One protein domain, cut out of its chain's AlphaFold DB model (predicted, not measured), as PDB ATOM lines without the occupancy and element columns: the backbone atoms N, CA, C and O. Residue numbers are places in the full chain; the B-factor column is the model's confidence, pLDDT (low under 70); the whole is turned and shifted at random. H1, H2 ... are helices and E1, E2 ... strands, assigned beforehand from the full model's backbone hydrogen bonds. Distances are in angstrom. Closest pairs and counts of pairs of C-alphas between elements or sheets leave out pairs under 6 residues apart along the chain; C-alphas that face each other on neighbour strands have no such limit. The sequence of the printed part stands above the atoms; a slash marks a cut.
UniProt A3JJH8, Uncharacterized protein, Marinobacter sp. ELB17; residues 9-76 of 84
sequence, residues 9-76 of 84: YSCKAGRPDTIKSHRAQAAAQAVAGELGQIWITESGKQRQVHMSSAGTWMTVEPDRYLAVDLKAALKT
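What this domain is: This is residues 9 to 76 of the 84 residues of an uncharacterized protein of Marinobacter sp. ELB17 (UniProt A3JJH8). A strongly twisted sheet of five strands curls round one short helix, H1, and a second short helix, H2, is on the opposite face, near E2, E1 and E3. The turn between E4 and E5 and the end of H2 lie at opposite ends of the longest axis. The printed part has 68 residues, with the order E1, E2, H1, E3, E4, E5, H2 along the chain; the antiparallel sheet runs E2, E1, E3, E4, E5. The class is mixed, helices and strands, and the whole is compact and rounded, with a radius of gyration of the C-alphas of 10.7 A and spans of 36 by 28 by 21 A.

Where its parts are: In the sheet, E2 is residues 15 to 22, 17.0 A long, and bends by 63 degrees at residue 18. E1 is residues 9 to 12, 10.6 A, beginning at C-alpha 9 at (200.414, 241.863, 346.242). E3 is residues 37 to 40, 10.0 A; E4 is residues 45 to 51, 19.3 A; and E5 is residues 57 to 60, 10.3 A. H1 is residues 25 to 32, 10.4 A, beginning at C-alpha 25 at (196.618, 234.372, 344.596). H2 is residues 70 to 76, 9.8 A, ending at C-alpha 76 at (209.649, 251.661, 349.284).

How they stand to each other: E1 and E3 are antiparallel inner strands at 174 degrees, with N 11 and O 37 2.9 A apart, within hydrogen-bond range. The hairpin of E1 and E2 has N 10 and O 20 at 2.9 A, and E2 is an edge strand. E3, E4 and E5 form a meander, each strand the antiparallel neighbour of the one before: N 38 and O 47 are 2.8 A apart, and N 58 and O 50 are 2.8 A apart. The pairing is staggered, E4 pairing with E3 over residues 45 to 48 and with E5 over 48 to 51. E2, H1 and E3 form a split strand-helix-strand unit, two strands running the same way with E1 between them in the sheet; its crossover is right-handed. H1 is on the sheet, its closest C-alphas to E1 being those of Lys 12 and Ala 32, 4.7 A. H2 is on the opposite face at a height over the sheet of 8.7 A; it only just stands up from it, rising 41 degrees. The closest C-alphas of H2 and E2 are those of Pro 16 and Ala 73, 6.5 A. H1 and H2 are apart. In both helices every O i to N i+4 pair is within hydrogen-bond range.

The domain as a whole: The two C-alphas farthest apart are those of Ala 54 and Thr 76, 36.2 A. The printed part has no cut. The link from E5 to H2 is short, and the other links are tight. The mean pLDDT of the printed part is 94.6, and no printed residue is under 70.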
ATOM      1  N   TYR A   9     200.595 240.541 346.836       97.81
ATOM      2  CA  TYR A   9     200.414 241.863 346.242       97.81
ATOM      3  C   TYR A   9     200.283 241.750 344.731       97.81
ATOM      4  O   TYR A   9     200.797 240.807 344.143       97.81
ATOM      5  N   SER A  10     199.607 242.711 344.110       97.50
ATOM      6  CA  SER A  10     199.477 242.816 342.654       97.50
ATOM      7  C   SER A  10     199.787 244.227 342.181       97.50
ATOM      8  O   SER A  10     199.354 245.170 342.841       97.50
ATOM      9  N   CYS A  11     200.370 244.378 340.998       97.00
ATOM     10  CA  CYS A  11     200.390 245.636 340.252       97.00
ATOM     11  C   CYS A  11     200.090 245.377 338.770       97.00
ATOM     12  O   CYS A  11     200.343 244.281 338.264       97.00
ATOM     13  N   LYS A  12     199.521 246.370 338.083       96.69
ATOM     14  CA  LYS A  12     199.316 246.317 336.631       96.69
ATOM     15  C   LYS A  12     200.653 246.455 335.900       96.69
ATOM     16  O   LYS A  12     201.591 247.043 336.437       96.69
ATOM     17  N   ALA A  13     200.709 245.955 334.666       95.06
ATOM     18  CA  ALA A  13     201.907 245.966 333.828       95.06
ATOM     19  C   ALA A  13     202.559 247.359 333.785       95.06
ATOM     20  O   ALA A  13     201.926 248.331 333.369       95.06
ATOM     21  N   GLY A  14     203.803 247.467 334.257       92.94
ATOM     22  CA  GLY A  14     204.548 248.732 334.263       92.94
ATOM     23  C   GLY A  14     204.023 249.807 335.226       92.94
ATOM     24  O   GLY A  14     204.438 250.959 335.129       92.94
ATOM     25  N   ARG A  15     203.095 249.477 336.133       94.25
ATOM     26  CA  ARG A  15     202.370 250.442 336.976       94.25
ATOM     27  C   ARG A  15     202.486 250.101 338.467       94.25
ATOM     28  O   ARG A  15     201.504 249.652 339.071       94.25
ATOM     29  N   PRO A  16     203.658 250.314 339.096       92.50
ATOM     30  CA  PRO A  16     203.848 250.063 340.526       92.50
ATOM     31  C   PRO A  16     202.984 250.979 341.411       92.50
ATOM     32  O   PRO A  16     202.690 250.633 342.546       92.50
ATOM     33  N   ASP A  17     202.470 252.090 340.883       93.50
ATOM     34  CA  ASP A  17     201.485 252.956 341.547       93.50
ATOM     35  C   ASP A  17     200.121 252.273 341.785       93.50
ATOM     36  O   ASP A  17     199.277 252.777 342.523       93.50
ATOM     37  N   THR A  18     199.883 251.108 341.173       95.62
ATOM     38  CA  THR A  18     198.610 250.373 341.261       95.62
ATOM     39  C   THR A  18     198.623 249.223 342.268       95.62
ATOM     40  O   THR A  18     197.752 248.349 342.211       95.62
ATOM     41  N   ILE A  19     199.593 249.207 343.189       96.56
ATOM     42  CA  ILE A  19     199.758 248.125 344.164       96.56
ATOM     43  C   ILE A  19     198.491 247.913 345.004       96.56
ATOM     44  O   ILE A  19     197.937 248.831 345.614       96.56
ATOM     45  N   LYS A  20     198.048 246.655 345.074       97.06
ATOM     46  CA  LYS A  20     196.962 246.199 345.955       97.06
ATOM     47  C   LYS A  20     197.369 244.937 346.704       97.06
ATOM     48  O   LYS A  20     198.089 244.106 346.159       97.06
ATOM     49  N   SER A  21     196.886 244.796 347.935       97.19
ATOM     50  CA  SER A  21     197.081 243.624 348.796       97.19
ATOM     51  C   SER A  21     195.922 242.635 348.676       97.19
ATOM     52  O   SER A  21     194.765 243.058 348.618       97.19
ATOM     53  N   HIS A  22     196.211 241.335 348.742       97.00
ATOM     54  CA  HIS A  22     195.219 240.265 348.604       97.00
ATOM     55  C   HIS A  22     195.462 239.124 349.588       97.00
ATOM     56  O   HIS A  22     196.588 238.867 350.014       97.00
ATOM     57  N   ARG A  23     194.383 238.402 349.905       95.12
ATOM     58  CA  ARG A  23     194.429 237.164 350.701       95.12
ATOM     59  C   ARG A  23     194.610 235.904 349.850       95.12
ATOM     60  O   ARG A  23     195.026 234.887 350.382       95.12
ATOM     61  N   ALA A  24     194.300 235.967 348.554       96.06
ATOM     62  CA  ALA A  24     194.339 234.823 347.647       96.06
ATOM     63  C   ALA A  24     195.073 235.164 346.346       96.06
ATOM     64  O   ALA A  24     194.888 236.251 345.791       96.06
ATOM     65  N   GLN A  25     195.845 234.206 345.828       96.06
ATOM     66  CA  GLN A  25     196.618 234.372 344.596       96.06
ATOM     67  C   GLN A  25     195.728 234.667 343.383       96.06
ATOM     68  O   GLN A  25     196.044 235.559 342.602       96.06
ATOM     69  N   ALA A  26     194.598 233.967 343.248       95.88
ATOM     70  CA  ALA A  26     193.679 234.153 342.123       95.88
ATOM     71  C   ALA A  26     193.129 235.591 342.052       95.88
ATOM     72  O   ALA A  26     193.023 236.167 340.971       95.88
ATOM     73  N   ALA A  27     192.852 236.207 343.208       96.50
ATOM     74  CA  ALA A  27     192.431 237.606 343.278       96.50
ATOM     75  C   ALA A  27     193.564 238.562 342.868       96.50
ATOM     76  O   ALA A  27     193.331 239.499 342.106       96.50
ATOM     77  N   ALA A  28     194.799 238.290 343.311       97.25
ATOM     78  CA  ALA A  28     195.966 239.071 342.908       97.25
ATOM     79  C   ALA A  28     196.215 238.992 341.392       97.25
ATOM     80  O   ALA A  28     196.465 240.020 340.769       97.25
ATOM     81  N   GLN A  29     196.084 237.805 340.792       97.50
ATOM     82  CA  GLN A  29     196.211 237.596 339.346       97.50
ATOM     83  C   GLN A  29     195.133 238.353 338.565       97.50
ATOM     84  O   GLN A  29     195.457 239.119 337.661       97.50
ATOM     85  N   ALA A  30     193.863 238.206 338.953       96.00
ATOM     86  CA  ALA A  30     192.749 238.873 338.281       96.00
ATOM     87  C   ALA A  30     192.863 240.407 338.331       96.00
ATOM     88  O   ALA A  30     192.508 241.091 337.375       96.00
ATOM     89  N   VAL A  31     193.374 240.956 339.438       97.06
ATOM     90  CA  VAL A  31     193.567 242.404 339.605       97.06
ATOM     91  C   VAL A  31     194.818 242.922 338.894       97.06
ATOM     92  O   VAL A  31     194.784 244.041 338.378       97.06
ATOM     93  N   ALA A  32     195.904 242.143 338.868       96.75
ATOM     94  CA  ALA A  32     197.105 242.465 338.095       96.75
ATOM     95  C   ALA A  32     196.784 242.545 336.594       96.75
ATOM     96  O   ALA A  32     197.214 243.486 335.923       96.75
ATOM     97  N   GLY A  33     195.979 241.596 336.104       95.69
ATOM     98  CA  GLY A  33     195.633 241.461 334.693       95.69
ATOM     99  C   GLY A  33     196.802 240.969 333.836       95.69
ATOM    100  O   GLY A  33     197.875 240.641 334.343       95.69
ATOM    101  N   GLU A  34     196.580 240.923 332.522       95.31
ATOM    102  CA  GLU A  34     197.577 240.483 331.539       95.31
ATOM    103  C   GLU A  34     198.857 241.324 331.630       95.31
ATOM    104  O   GLU A  34     198.791 242.553 331.705       95.31
ATOM    105  N   LEU A  35     200.016 240.657 331.647       94.94
ATOM    106  CA  LEU A  35     201.350 241.245 331.841       94.94
ATOM    107  C   LEU A  35     201.560 241.970 333.183       94.94
ATOM    108  O   LEU A  35     202.639 242.514 333.423       94.94
ATOM    109  N   GLY A  36     200.566 241.981 334.074       96.75
ATOM    110  CA  GLY A  36     200.728 242.476 335.434       96.75
ATOM    111  C   GLY A  36     201.634 241.569 336.259       96.75
ATOM    112  O   GLY A  36     202.023 240.481 335.835       96.75
ATOM    113  N   GLN A  37     201.976 241.997 337.469       97.62
ATOM    114  CA  GLN A  37     202.832 241.215 338.359       97.62
ATOM    115  C   GLN A  37     202.175 240.980 339.701       97.62
ATOM    116  O   GLN A  37     201.407 241.809 340.196       97.62
ATOM    117  N   ILE A  38     202.537 239.855 340.307       97.75
ATOM    118  CA  ILE A  38     202.199 239.531 341.681       97.75
ATOM    119  C   ILE A  38     203.459 239.282 342.506       97.75
ATOM    120  O   ILE A  38     204.460 238.769 342.004       97.75
ATOM    121  N   TRP A  39     203.389 239.622 343.787       97.38
ATOM    122  CA  TRP A  39     204.362 239.236 344.803       97.38
ATOM    123  C   TRP A  39     203.727 238.204 345.725       97.38
ATOM    124  O   TRP A  39     202.608 238.414 346.196       97.38
ATOM    125  N   ILE A  40     204.434 237.106 345.978       96.56
ATOM    126  CA  ILE A  40     204.015 236.038 346.886       96.56
ATOM    127  C   ILE A  40     204.871 236.149 348.143       96.56
ATOM    128  O   ILE A  40     206.039 235.756 348.131       96.56
ATOM    129  N   THR A  41     204.294 236.673 349.222       94.06
ATOM    130  CA  THR A  41     205.049 237.044 350.428       94.06
ATOM    131  C   THR A  41     205.702 235.842 351.101       94.06
ATOM    132  O   THR A  41     206.875 235.917 351.441       94.06
ATOM    133  N   GLU A  42     204.987 234.719 351.211       92.19
ATOM    134  CA  GLU A  42     205.495 233.485 351.831       92.19
ATOM    135  C   GLU A  42     206.764 232.956 351.149       92.19
ATOM    136  O   GLU A  42     207.689 232.501 351.814       92.19
ATOM    137  N   SER A  43     206.824 233.040 349.818       93.12
ATOM    138  CA  SER A  43     207.961 232.525 349.044       93.12
ATOM    139  C   SER A  43     209.001 233.586 348.688       93.12
ATOM    140  O   SER A  43     210.050 233.243 348.147       93.12
ATOM    141  N   GLY A  44     208.710 234.868 348.926       93.31
ATOM    142  CA  GLY A  44     209.557 235.980 348.498       93.31
ATOM    143  C   GLY A  44     209.742 236.065 346.978       93.31
ATOM    144  O   GLY A  44     210.791 236.517 346.516       93.31
ATOM    145  N   LYS A  45     208.768 235.589 346.188       95.12
ATOM    146  CA  LYS A  45     208.869 235.527 344.721       95.12
ATOM    147  C   LYS A  45     207.962 236.536 344.035       95.12
ATOM    148  O   LYS A  45     206.769 236.630 344.331       95.12
ATOM    149  N   GLN A  46     208.528 237.214 343.042       95.81
ATOM    150  CA  GLN A  46     207.781 237.967 342.044       95.81
ATOM    151  C   GLN A  46     207.422 237.051 340.877       95.81
ATOM    152  O   GLN A  46     208.236 236.240 340.440       95.81
ATOM    153  N   ARG A  47     206.209 237.192 340.347       97.44
ATOM    154  CA  ARG A  47     205.754 236.471 339.158       97.44
ATOM    155  C   ARG A  47     204.985 237.398 338.232       97.44
ATOM    156  O   ARG A  47     204.309 238.309 338.706       97.44
ATOM    157  N   GLN A  48     205.059 237.146 336.932       97.38
ATOM    158  CA  GLN A  48     204.287 237.867 335.923       97.38
ATOM    159  C   GLN A  48     203.053 237.062 335.525       97.38
ATOM    160  O   GLN A  48     203.103 235.835 335.453       97.38
ATOM    161  N   VAL A  49     201.938 237.755 335.332       97.12
ATOM    162  CA  VAL A  49     200.621 237.188 335.053       97.12
ATOM    163  C   VAL A  49     200.399 237.122 333.548       97.12
ATOM    164  O   VAL A  49     200.674 238.082 332.830       97.12
ATOM    165  N   HIS A  50     199.870 235.988 333.098       95.69
ATOM    166  CA  HIS A  50     199.449 235.756 331.722       95.69
ATOM    167  C   HIS A  50     198.107 235.037 331.690       95.69
ATOM    168  O   HIS A  50     197.814 234.204 332.549       95.69
ATOM    169  N   MET A  51     197.313 235.320 330.674       93.62
ATOM    170  CA  MET A  51     196.081 234.640 330.348       93.62
ATOM    171  C   MET A  51     196.398 233.570 329.318       93.62
ATOM    172  O   MET A  51     196.890 233.851 328.224       93.62
ATOM    173  N   SER A  52     196.123 232.319 329.670       90.88
ATOM    174  CA  SER A  52     196.212 231.232 328.707       90.88
ATOM    175  C   SER A  52     195.159 231.405 327.610       90.88
ATOM    176  O   SER A  52     194.140 232.076 327.791       90.88
ATOM    177  N   SER A  53     195.350 230.722 326.481       89.94
ATOM    178  CA  SER A  53     194.343 230.651 325.413       89.94
ATOM    179  C   SER A  53     193.001 230.067 325.881       89.94
ATOM    180  O   SER A  53     191.978 230.310 325.252       89.94
ATOM    181  N   ALA A  54     192.993 229.331 326.996       92.31
ATOM    182  CA  ALA A  54     191.795 228.803 327.641       92.31
ATOM    183  C   ALA A  54     191.132 229.803 328.615       92.31
ATOM    184  O   ALA A  54     190.233 229.424 329.362       92.31
ATOM    185  N   GLY A  55     191.589 231.059 328.666       89.69
ATOM    186  CA  GLY A  55     191.029 232.099 329.536       89.69
ATOM    187  C   GLY A  55     191.367 231.925 331.019       89.69
ATOM    188  O   GLY A  55     190.688 232.485 331.875       89.69
ATOM    189  N   THR A  56     192.394 231.135 331.346       92.31
ATOM    190  CA  THR A  56     192.825 230.908 332.733       92.31
ATOM    191  C   THR A  56     194.064 231.734 333.044       92.31
ATOM    192  O   THR A  56     195.018 231.741 332.266       92.31
ATOM    193  N   TRP A  57     194.082 232.391 334.205       94.69
ATOM    194  CA  TRP A  57     195.275 233.081 334.684       94.69
ATOM    195  C   TRP A  57     196.357 232.089 335.100       94.69
ATOM    196  O   TRP A  57     196.135 231.190 335.910       94.69
ATOM    197  N   MET A  58     197.559 232.302 334.587       95.44
ATOM    198  CA  MET A  58     198.768 231.597 334.974       95.44
ATOM    199  C   MET A  58     199.863 232.598 335.327       95.44
ATOM    200  O   MET A  58     199.747 233.798 335.071       95.44
ATOM    201  N   THR A  59     200.929 232.107 335.951       96.25
ATOM    202  CA  THR A  59     202.081 232.939 336.284       96.25
ATOM    203  C   THR A  59     203.378 232.326 335.801       96.25
ATOM    204  O   THR A  59     203.600 231.121 335.930       96.25
ATOM    205  N   VAL A  60     204.269 233.173 335.306       95.56
ATOM    206  CA  VAL A  60     205.601 232.807 334.812       95.56
ATOM    207  C   VAL A  60     206.671 233.639 335.519       95.56
ATOM    208  O   VAL A  60     206.358 234.528 336.321       95.56
ATOM    209  N   GLU A  61     207.936 233.298 335.279       95.94
ATOM    210  CA  GLU A  61     209.050 234.140 335.715       95.94
ATOM    211  C   GLU A  61     208.930 235.534 335.078       95.94
ATOM    212  O   GLU A  61     208.620 235.613 333.889       95.94
ATOM    213  N   PRO A  62     209.137 236.624 335.835       95.00
ATOM    214  CA  PRO A  62     209.025 237.968 335.287       95.00
ATOM    215  C   PRO A  62     210.022 238.209 334.157       95.00
ATOM    216  O   PRO A  62     211.195 237.833 334.258       95.00
ATOM    217  N   ASP A  63     209.571 238.891 333.107       91.94
ATOM    218  CA  ASP A  63     210.464 239.360 332.059       91.94
ATOM    219  C   ASP A  63     211.463 240.368 332.645       91.94
ATOM    220  O   ASP A  63     211.079 241.380 333.230       91.94
ATOM    221  N   ARG A  64     212.761 240.095 332.489       87.19
ATOM    222  CA  ARG A  64     213.835 240.882 333.113       87.19
ATOM    223  C   ARG A  64     213.940 242.318 332.600       87.19
ATOM    224  O   ARG A  64     214.567 243.134 333.268       87.19
ATOM    225  N   TYR A  65     213.385 242.614 331.429       84.75
ATOM    226  CA  TYR A  65     213.472 243.925 330.791       84.75
ATOM    227  C   TYR A  65     212.159 244.704 330.872       84.75
ATOM    228  O   TYR A  65     212.181 245.932 330.837       84.75
ATOM    229  N   LEU A  66     211.025 244.007 330.973       84.50
ATOM    230  CA  LEU A  66     209.694 244.622 330.951       84.50
ATOM    231  C   LEU A  66     209.015 244.664 332.322       84.50
ATOM    232  O   LEU A  66     208.197 245.552 332.577       84.50
ATOM    233  N   ALA A  67     209.324 243.721 333.212       91.06
ATOM    234  CA  ALA A  67     208.710 243.675 334.527       91.06
ATOM    235  C   ALA A  67     209.358 244.705 335.461       91.06
ATOM    236  O   ALA A  67     210.565 244.695 335.692       91.06
ATOM    237  N   VAL A  68     208.535 245.562 336.068       92.94
ATOM    238  CA  VAL A  68     208.978 246.407 337.186       92.94
ATOM    239  C   VAL A  68     209.475 245.569 338.367       92.94
ATOM    240  O   VAL A  68     208.989 244.463 338.616       92.94
ATOM    241  N   ASP A  69     210.414 246.116 339.133       94.19
ATOM    242  CA  ASP A  69     210.840 245.521 340.398       94.19
ATOM    243  C   ASP A  69     209.766 245.769 341.470       94.19
ATOM    244  O   ASP A  69     209.759 246.778 342.185       94.19
ATOM    245  N   LEU A  70     208.805 244.846 341.553       94.25
ATOM    246  CA  LEU A  70     207.709 244.917 342.512       94.25
ATOM    247  C   LEU A  70     208.229 244.753 343.942       94.25
ATOM    248  O   LEU A  70     207.676 245.359 344.857       94.25
ATOM    249  N   LYS A  71     209.314 243.997 344.154       94.38
ATOM    250  CA  LYS A  71     209.943 243.869 345.475       94.38
ATOM    251  C   LYS A  71     210.425 245.231 345.969       94.38
ATOM    252  O   LYS A  71     210.108 245.619 347.093       94.38
ATOM    253  N   ALA A  72     211.165 245.960 345.136       94.19
ATOM    254  CA  ALA A  72     211.667 247.289 345.471       94.19
ATOM    255  C   ALA A  72     210.524 248.283 345.729       94.19
ATOM    256  O   ALA A  72     210.571 249.029 346.711       94.19
ATOM    257  N   ALA A  73     209.468 248.251 344.909       94.50
ATOM    258  CA  ALA A  73     208.293 249.096 345.107       94.50
ATOM    259  C   ALA A  73     207.598 248.810 346.452       94.50
ATOM    260  O   ALA A  73     207.346 249.727 347.230       94.50
ATOM    261  N   LEU A  74     207.369 247.535 346.788       94.62
ATOM    262  CA  LEU A  74     206.752 247.144 348.060       94.62
ATOM    263  C   LEU A  74     207.598 247.537 349.279       94.62
ATOM    264  O   LEU A  74     207.036 247.922 350.306       94.62
ATOM    265  N   LYS A  75     208.932 247.460 349.179       93.94
ATOM    266  CA  LYS A  75     209.841 247.932 350.236       93.94
ATOM    267  C   LYS A  75     209.779 249.450 350.397       93.94
ATOM    268  O   LYS A  75     209.714 249.929 351.525       93.94
ATOM    269  N   THR A  76     209.750 250.190 349.288       93.38
ATOM    270  CA  THR A  76     209.649 251.661 349.284       93.38
ATOM    271  C   THR A  76     208.363 252.135 349.966       93.38
ATOM    272  O   THR A  76     208.395 253.057 350.773       93.38
TER     273      THR A  76